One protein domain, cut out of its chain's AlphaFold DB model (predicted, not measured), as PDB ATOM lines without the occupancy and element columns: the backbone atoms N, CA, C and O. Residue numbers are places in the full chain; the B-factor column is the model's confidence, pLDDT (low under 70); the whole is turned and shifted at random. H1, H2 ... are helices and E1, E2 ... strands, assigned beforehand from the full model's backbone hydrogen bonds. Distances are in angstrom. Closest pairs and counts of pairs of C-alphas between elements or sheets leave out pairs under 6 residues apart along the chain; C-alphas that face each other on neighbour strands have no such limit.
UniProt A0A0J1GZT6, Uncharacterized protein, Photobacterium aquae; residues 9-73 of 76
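What this domain is: This is residues 9 to 73 of the 76 residues of an uncharacterized protein of Photobacterium aquae (UniProt A0A0J1GZT6). Picture two loose layers: a two-stranded hairpin, E1 and E2, continues into the short helix H2 to make one layer, while H1, over E1, and the long helix H3, packed on H2, make the other. H1 and H3 come near each other without touching, and H3 crosses H2 at a steep tilt of 45 degrees, the two running opposite ways. The printed part has 65 residues, with three named helices and two named strands in the order H1, E1, E2, H2, H3; the sheet's order is E1 - E2, antiparallel, and the class is mixed, helices and strands. The whole is compact, with a radius of gyration of the C-alphas of 11.5 A and spans of 33 by 25 by 18 A.

Where its parts are: Find C-alpha 9 at (75.105, 110.414, 99.718), where H1 begins; it holds residues 9 to 17. Next look for E1, residues 22 to 28, which is 17.0 A from first to last C-alpha and starts at C-alpha 22, (83.436, 96.954, 94.206). E2, residues 33 to 38, follows and is 16.3 A long. H2, residues 45 to 50, is 8.7 A long. H3, residues 56 to 71, is the longest helix at 23.6 A, and its last C-alpha, 71, is at (80.282, 90.388, 105.758).

How they stand to each other: Begin with the sheet: E1 and E2 are antiparallel neighbours and form a hairpin, with 168 degrees between their directions. Look across the pair for N 26 and O 35, 2.8 A apart, and N 37 and O 24, 2.8 A apart, both within hydrogen-bond range. The closest C-alphas of H1 and E1 are those of Leu 16 and Leu 22, 6.9 A apart, whereas H1 and E2 are apart. H2 and H3 touch, and their closest C-alphas, of Val 47 and Ala 62, are 5.4 A apart. These two helices run opposite ways at a steep tilt of 45 degrees. H1 and H3 are near each other, with 6 pairs of C-alphas within 10 A. H3 is apart from both E1 and E2. In H1 and H2 every O i to N i+4 pair is within hydrogen-bond range, and in H3 9 of 12 are.

The domain as a whole: The two C-alphas farthest apart are those of Ala 30 and Val 72, at 33.3 A. The printed part has no cut. The links H1 to E1, E1 to E2 and H2 to H3 are tight, the link E2 to H2 is short, and no link is long. Read the B-factor column for the model's confidence: the mean pLDDT of the printed part is 80.4, and residues 9 to 13, residue 15 and residues 69 to 73 are under 70.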
ATOM      1  N   LYS A   9      74.138 110.854 100.727       63.47
ATOM      2  CA  LYS A   9      75.105 110.414  99.718       63.47
ATOM      3  C   LYS A   9      76.377 109.853 100.356       63.47
ATOM      4  O   LYS A   9      76.903 108.869  99.861       63.47
ATOM      5  N   GLN A  10      76.805 110.433 101.474       64.44
ATOM      6  CA  GLN A  10      77.960 109.968 102.242       64.44
ATOM      7  C   GLN A  10      77.788 108.544 102.771       64.44
ATOM      8  O   GLN A  10      78.732 107.766 102.712       64.44
ATOM      9  N   ASP A  11      76.590 108.181 103.225       66.31
ATOM     10  CA  ASP A  11      76.327 106.838 103.740       66.31
ATOM     11  C   ASP A  11      76.373 105.823 102.591       66.31
ATOM     12  O   ASP A  11      77.018 104.788 102.715       66.31
ATOM     13  N   ILE A  12      75.790 106.147 101.429       68.50
ATOM     14  CA  ILE A  12      75.893 105.303 100.222       68.50
ATOM     15  C   ILE A  12      77.357 105.133  99.801       68.50
ATOM     16  O   ILE A  12      77.797 104.027  99.502       68.50
ATOM     17  N   GLU A  13      78.111 106.230  99.771       69.75
ATOM     18  CA  GLU A  13      79.519 106.234  99.380       69.75
ATOM     19  C   GLU A  13      80.385 105.385 100.325       69.75
ATOM     20  O   GLU A  13      81.253 104.643  99.860       69.75
ATOM     21  N   GLN A  14      80.114 105.443 101.631       70.25
ATOM     22  CA  GLN A  14      80.784 104.629 102.642       70.25
ATOM     23  C   GLN A  14      80.431 103.142 102.487       70.25
ATOM     24  O   GLN A  14      81.327 102.313 102.365       70.25
ATOM     25  N   TYR A  15      79.139 102.809 102.385       69.94
ATOM     26  CA  TYR A  15      78.677 101.426 102.224       69.94
ATOM     27  C   TYR A  15      79.227 100.757 100.960       69.94
ATOM     28  O   TYR A  15      79.566  99.577 100.983       69.94
ATOM     29  N   LEU A  16      79.325 101.496  99.851       72.00
ATOM     30  CA  LEU A  16      79.896 100.972  98.609       72.00
ATOM     31  C   LEU A  16      81.411 100.762  98.709       72.00
ATOM     32  O   LEU A  16      81.924  99.824  98.104       72.00
ATOM     33  N   ALA A  17      82.121 101.612  99.459       72.62
ATOM     34  CA  ALA A  17      83.558 101.464  99.690       72.62
ATOM     35  C   ALA A  17      83.892 100.252 100.577       72.62
ATOM     36  O   ALA A  17      84.968  99.671 100.441       72.62
ATOM     37  N   ASP A  18      82.961  99.846 101.441       74.44
ATOM     38  CA  ASP A  18      83.119  98.702 102.341       74.44
ATOM     39  C   ASP A  18      82.897  97.343 101.644       74.44
ATOM     40  O   ASP A  18      83.064  96.299 102.271       74.44
ATOM     41  N   ILE A  19      82.560  97.320 100.345       73.56
ATOM     42  CA  ILE A  19      82.448  96.093  99.541       73.56
ATOM     43  C   ILE A  19      83.750  95.898  98.745       73.56
ATOM     44  O   ILE A  19      83.907  96.519  97.694       73.56
ATOM     45  N   PRO A  20      84.667  94.987  99.135       71.69
ATOM     46  CA  PRO A  20      85.975  94.844  98.475       71.69
ATOM     47  C   PRO A  20      85.889  94.448  96.997       71.69
ATOM     48  O   PRO A  20      86.797  94.707  96.208       71.69
ATOM     49  N   ALA A  21      84.792  93.792  96.620       77.69
ATOM     50  CA  ALA A  21      84.529  93.392  95.248       77.69
ATOM     51  C   ALA A  21      84.070  94.558  94.352       77.69
ATOM     52  O   ALA A  21      84.118  94.421  93.130       77.69
ATOM     53  N   LEU A  22      83.675  95.703  94.925       82.38
ATOM     54  CA  LEU A  22      83.436  96.954  94.206       82.38
ATOM     55  C   LEU A  22      84.721  97.785  94.220       82.38
ATOM     56  O   LEU A  22      85.112  98.357  95.232       82.38
ATOM     57  N   LYS A  23      85.403  97.846  93.077       80.88
ATOM     58  CA  LYS A  23      86.709  98.507  92.956       80.88
ATOM     59  C   LYS A  23      86.576 100.020  92.891       80.88
ATOM     60  O   LYS A  23      87.396 100.728  93.463       80.88
ATOM     61  N   ASN A  24      85.555 100.502  92.181       82.69
ATOM     62  CA  ASN A  24      85.246 101.918  92.037       82.69
ATOM     63  C   ASN A  24      83.745 102.116  91.827       82.69
ATOM     64  O   ASN A  24      83.052 101.256  91.284       82.69
ATOM     65  N   TYR A  25      83.252 103.301  92.169       83.94
ATOM     66  CA  TYR A  25      81.913 103.732  91.793       83.94
ATOM     67  C   TYR A  25      81.891 105.227  91.469       83.94
ATOM     68  O   TYR A  25      82.742 106.004  91.906       83.94
ATOM     69  N   LYS A  26      80.892 105.652  90.695       85.06
ATOM     70  CA  LYS A  26      80.636 107.066  90.412       85.06
ATOM     71  C   LYS A  26      79.142 107.344  90.366       85.06
ATOM     72  O   LYS A  26      78.439 106.837  89.496       85.06
ATOM     73  N   LEU A  27      78.686 108.212  91.264       83.31
ATOM     74  CA  LEU A  27      77.318 108.722  91.281       83.31
ATOM     75  C   LEU A  27      77.198 109.957  90.381       83.31
ATOM     76  O   LEU A  27      77.932 110.934  90.546       83.31
ATOM     77  N   ASN A  28      76.239 109.940  89.460       83.31
ATOM     78  CA  ASN A  28      75.817 111.112  88.707       83.31
ATOM     79  C   ASN A  28      74.495 111.635  89.275       83.31
ATOM     80  O   ASN A  28      73.410 111.196  88.898       83.31
ATOM     81  N   SER A  29      74.585 112.618  90.168       78.44
ATOM     82  CA  SER A  29      73.418 113.226  90.811       78.44
ATOM     83  C   SER A  29      72.539 114.041  89.859       78.44
ATOM     84  O   SER A  29      71.384 114.290  90.184       78.44
ATOM     85  N   ALA A  30      73.052 114.458  88.695       80.38
ATOM     86  CA  ALA A  30      72.257 115.194  87.711       80.38
ATOM     87  C   ALA A  30      71.271 114.280  86.968       80.38
ATOM     88  O   ALA A  30      70.196 114.728  86.578       80.38
ATOM     89  N   THR A  31      71.627 113.005  86.787       82.19
ATOM     90  CA  THR A  31      70.802 112.007  86.084       82.19
ATOM     91  C   THR A  31      70.251 110.921  87.002       82.19
ATOM     92  O   THR A  31      69.446 110.113  86.557       82.19
ATOM     93  N   GLY A  32      70.678 110.879  88.266       77.69
ATOM     94  CA  GLY A  32      70.301 109.829  89.211       77.69
ATOM     95  C   GLY A  32      70.885 108.458  88.865       77.69
ATOM     96  O   GLY A  32      70.307 107.450  89.251       77.69
ATOM     97  N   SER A  33      71.999 108.407  88.129       83.00
ATOM     98  CA  SER A  33      72.631 107.151  87.713       83.00
ATOM     99  C   SER A  33      73.904 106.851  88.503       83.00
ATOM    100  O   SER A  33      74.538 107.748  89.063       83.00
ATOM    101  N   ILE A  34      74.293 105.578  88.520       84.00
ATOM    102  CA  ILE A  34      75.532 105.085  89.120       84.00
ATOM    103  C   ILE A  34      76.322 104.283  88.082       84.00
ATOM    104  O   ILE A  34      75.745 103.565  87.269       84.00
ATOM    105  N   VAL A  35      77.644 104.423  88.103       87.81
ATOM    106  CA  VAL A  35      78.584 103.539  87.405       87.81
ATOM    107  C   VAL A  35      79.341 102.750  88.460       87.81
ATOM    108  O   VAL A  35      79.800 103.346  89.433       87.81
ATOM    109  N   ILE A  36      79.469 101.439  88.264       85.38
ATOM    110  CA  ILE A  36      80.115 100.519  89.201       85.38
ATOM    111  C   ILE A  36      81.202  99.747  88.448       85.38
ATOM    112  O   ILE A  36      80.935  99.148  87.410       85.38
ATOM    113  N   GLU A  37      82.421  99.756  88.977       89.06
ATOM    114  CA  GLU A  37      83.501  98.856  88.579       89.06
ATOM    115  C   GLU A  37      83.630  97.768  89.642       89.06
ATOM    116  O   GLU A  37      83.736  98.069  90.832       89.06
ATOM    117  N   TYR A  38      83.630  96.504  89.226       87.56
ATOM    118  CA  TYR A  38      83.618  95.368  90.141       87.56
ATOM    119  C   TYR A  38      84.509  94.223  89.654       87.56
ATOM    120  O   TYR A  38      84.890  94.155  88.484       87.56
ATOM    121  N   ASP A  39      84.856  93.313  90.565       87.25
ATOM    122  CA  ASP A  39      85.553  92.074  90.232       87.25
ATOM    123  C   ASP A  39      84.563  90.961  89.859       87.25
ATOM    124  O   ASP A  39      83.857  90.426  90.715       87.25
ATOM    125  N   ALA A  40      84.526  90.580  88.582       86.12
ATOM    126  CA  ALA A  40      83.638  89.524  88.094       86.12
ATOM    127  C   ALA A  40      84.001  88.114  88.607       86.12
ATOM    128  O   ALA A  40      83.207  87.192  88.444       86.12
ATOM    129  N   ALA A  41      85.179  87.926  89.218       85.62
ATOM    130  CA  ALA A  41      85.523  86.679  89.904       85.62
ATOM    131  C   ALA A  41      84.904  86.589  91.310       85.62
ATOM    132  O   ALA A  41      84.870  85.506  91.890       85.62
ATOM    133  N   MET A  42      84.440  87.717  91.853       82.44
ATOM    134  CA  MET A  42      83.870  87.837  93.197       82.44
ATOM    135  C   MET A  42      82.365  88.124  93.174       82.44
ATOM    136  O   MET A  42      81.635  87.665  94.046       82.44
ATOM    137  N   ILE A  43      81.883  88.851  92.162       83.94
ATOM    138  CA  ILE A  43      80.460  89.141  91.969       83.94
ATOM    139  C   ILE A  43      80.006  88.580  90.625       83.94
ATOM    140  O   ILE A  43      80.523  88.951  89.570       83.94
ATOM    141  N   ASN A  44      78.973  87.735  90.659       87.00
ATOM    142  CA  ASN A  44      78.296  87.280  89.451       87.00
ATOM    143  C   ASN A  44      77.694  88.490  88.698       87.00
ATOM    144  O   ASN A  44      76.873  89.201  89.285       87.00
ATOM    145  N   PRO A  45      78.030  88.715  87.410       88.94
ATOM    146  CA  PRO A  45      77.494  89.824  86.617       88.94
ATOM    147  C   PRO A  45      75.966  89.943  86.633       88.94
ATOM    148  O   PRO A  45      75.452  91.056  86.645       88.94
ATOM    149  N   ALA A  46      75.241  88.824  86.734       90.75
ATOM    150  CA  ALA A  46      73.780  88.827  86.814       90.75
ATOM    151  C   ALA A  46      73.247  89.576  88.052       90.75
ATOM    152  O   ALA A  46      72.154  90.131  88.012       90.75
ATOM    153  N   VAL A  47      74.017  89.628  89.147       88.62
ATOM    154  CA  VAL A  47      73.666  90.409  90.346       88.62
ATOM    155  C   VAL A  47      73.778  91.906  90.061       88.62
ATOM    156  O   VAL A  47      72.917  92.674  90.481       88.62
ATOM    157  N   ILE A  48      74.812  92.323  89.323       88.44
ATOM    158  CA  ILE A  48      74.985  93.724  88.924       88.44
ATOM    159  C   ILE A  48      73.908  94.130  87.921       88.44
ATOM    160  O   ILE A  48      73.363  95.217  88.043       88.44
ATOM    161  N   GLU A  49      73.548  93.264  86.976       90.12
ATOM    162  CA  GLU A  49      72.444  93.525  86.044       90.12
ATOM    163  C   GLU A  49      71.095  93.636  86.772       90.12
ATOM    164  O   GLU A  49      70.343  94.575  86.520       90.12
ATOM    165  N   ALA A  50      70.813  92.737  87.723       89.81
ATOM    166  CA  ALA A  50      69.573  92.745  88.502       89.81
ATOM    167  C   ALA A  50      69.393  94.019  89.348       89.81
ATOM    168  O   ALA A  50      68.270  94.470  89.552       89.81
ATOM    169  N   LEU A  51      70.492  94.643  89.774       87.56
ATOM    170  CA  LEU A  51      70.522  95.945  90.454       87.56
ATOM    171  C   LEU A  51      69.884  97.076  89.631       87.56
ATOM    172  O   LEU A  51      69.392  98.048  90.199       87.56
ATOM    173  N   PHE A  52      69.907  96.949  88.302       88.00
ATOM    174  CA  PHE A  52      69.315  97.894  87.353       88.00
ATOM    175  C   PHE A  52      68.042  97.341  86.695       88.00
ATOM    176  O   PHE A  52      67.622  97.855  85.660       88.00
ATOM    177  N   SER A  53      67.445  96.288  87.261       89.19
ATOM    178  CA  SER A  53      66.176  95.737  86.782       89.19
ATOM    179  C   SER A  53      65.038  96.746  86.949       89.19
ATOM    180  O   SER A  53      64.991  97.491  87.927       89.19
ATOM    181  N   ASP A  54      64.069  96.707  86.034       88.56
ATOM    182  CA  ASP A  54      62.802  97.440  86.167       88.56
ATOM    183  C   ASP A  54      61.881  96.832  87.252       88.56
ATOM    184  O   ASP A  54      60.841  97.400  87.585       88.56
ATOM    185  N   SER A  55      62.231  95.655  87.782       91.00
ATOM    186  CA  SER A  55      61.532  94.987  88.883       91.00
ATOM    187  C   SER A  55      62.142  95.386  90.223       91.00
ATOM    188  O   SER A  55      63.263  94.985  90.547       91.00
ATOM    189  N   ASP A  56      61.363  96.095  91.044       86.56
ATOM    190  CA  ASP A  56      61.765  96.486  92.402       86.56
ATOM    191  C   ASP A  56      62.213  95.277  93.243       86.56
ATOM    192  O   ASP A  56      63.183  95.363  93.994       86.56
ATOM    193  N   SER A  57      61.552  94.125  93.075       86.44
ATOM    194  CA  SER A  57      61.887  92.893  93.800       86.44
ATOM    195  C   SER A  57      63.245  92.322  93.390       86.44
ATOM    196  O   SER A  57      63.957  91.781  94.236       86.44
ATOM    197  N   ASP A  58      63.605  92.409  92.107       84.94
ATOM    198  CA  ASP A  58      64.889  91.898  91.619       84.94
ATOM    199  C   ASP A  58      66.028  92.818  92.067       84.94
ATOM    200  O   ASP A  58      67.068  92.341  92.530       84.94
ATOM    201  N   ALA A  59      65.797  94.133  92.009       86.88
ATOM    202  CA  ALA A  59      66.739  95.136  92.488       86.88
ATOM    203  C   ALA A  59      66.968  95.027  94.007       86.88
ATOM    204  O   ALA A  59      68.112  95.045  94.464       86.88
ATOM    205  N   GLU A  60      65.910  94.838  94.804       85.81
ATOM    206  CA  GLU A  60      66.021  94.632  96.254       85.81
ATOM    207  C   GLU A  60      66.792  93.345  96.581       85.81
ATOM    208  O   GLU A  60      67.697  93.340  97.423       85.81
ATOM    209  N   GLN A  61      66.498  92.255  95.869       87.25
ATOM    210  CA  GLN A  61      67.197  90.988  96.053       87.25
ATOM    211  C   GLN A  61      68.690  91.097  95.706       87.25
ATOM    212  O   GLN A  61      69.521  90.531  96.426       87.25
ATOM    213  N   ALA A  62      69.039  91.841  94.653       87.19
ATOM    214  CA  ALA A  62      70.421  92.134  94.284       87.19
ATOM    215  C   ALA A  62      71.140  92.961  95.364       87.19
ATOM    216  O   ALA A  62      72.253  92.611  95.765       87.19
ATOM    217  N   CYS A  63      70.482  93.991  95.911       84.88
ATOM    218  CA  CYS A  63      70.996  94.780  97.034       84.88
ATOM    219  C   CYS A  63      71.290  93.908  98.263       84.88
ATOM    220  O   CYS A  63      72.362  94.021  98.853       84.88
ATOM    221  N   MET A  64      70.391  92.986  98.624       84.44
ATOM    222  CA  MET A  64      70.627  92.050  99.731       84.44
ATOM    223  C   MET A  64      71.797  91.092  99.459       84.44
ATOM    224  O   MET A  64      72.544  90.737 100.371       84.44
ATOM    225  N   VAL A  65      71.960  90.634  98.215       85.19
ATOM    226  CA  VAL A  65      73.086  89.776  97.818       85.19
ATOM    227  C   VAL A  65      74.409  90.527  97.963       85.19
ATOM    228  O   VAL A  65      75.325  89.995  98.583       85.19
ATOM    229  N   LEU A  66      74.488  91.772  97.489       80.56
ATOM    230  CA  LEU A  66      75.682  92.605  97.642       80.56
ATOM    231  C   LEU A  66      75.951  93.016  99.088       80.56
ATOM    232  O   LEU A  66      77.104  93.039  99.501       80.56
ATOM    233  N   GLY A  67      74.913  93.284  99.881       76.00
ATOM    234  CA  GLY A  67      75.071  93.559 101.309       76.00
ATOM    235  C   GLY A  67      75.760  92.406 102.039       76.00
ATOM    236  O   GLY A  67      76.615  92.634 102.887       76.00
ATOM    237  N   ARG A  68      75.491  91.156 101.638       76.00
ATOM    238  CA  ARG A  68      76.198  89.987 102.184       76.00
ATOM    239  C   ARG A  68      77.680  89.954 101.806       76.00
ATOM    240  O   ARG A  68      78.460  89.426 102.588       76.00
ATOM    241  N   CYS A  69      78.106  90.555 100.690       69.62
ATOM    242  CA  CYS A  69      79.533  90.670 100.350       69.62
ATOM    243  C   CYS A  69      80.336  91.473 101.381       69.62
ATOM    244  O   CYS A  69      81.536  91.228 101.509       69.62
ATOM    245  N   ILE A  70      79.692  92.403 102.097       65.81
ATOM    246  CA  ILE A  70      80.315  93.221 103.151       65.81
ATOM    247  C   ILE A  70      80.776  92.321 104.309       65.81
ATOM    248  O   ILE A  70      81.866  92.505 104.841       65.81
ATOM    249  N   ASP A  71      79.999  91.282 104.631       59.88
ATOM    250  CA  ASP A  71      80.282  90.388 105.758       59.88
ATOM    251  C   ASP A  71      81.301  89.277 105.430       59.88
ATOM    252  O   ASP A  71      81.959  88.758 106.335       59.88
ATOM    253  N   VAL A  72      81.467  88.897 104.153       56.62
ATOM    254  CA  VAL A  72      82.334  87.769 103.727       56.62
ATOM    255  C   VAL A  72      83.562  88.162 102.894       56.62
ATOM    256  O   VAL A  72      84.140  87.316 102.215       56.62
ATOM    257  N   ASN A  73      84.025  89.414 102.960       57.16
ATOM    258  CA  ASN A  73      85.156  89.905 102.148       57.16
ATOM    259  C   ASN A  73      84.948  89.706 100.629       57.16
ATOM    260  O   ASN A  73      85.892  89.410  99.899       57.16
TER     261      ASN A  73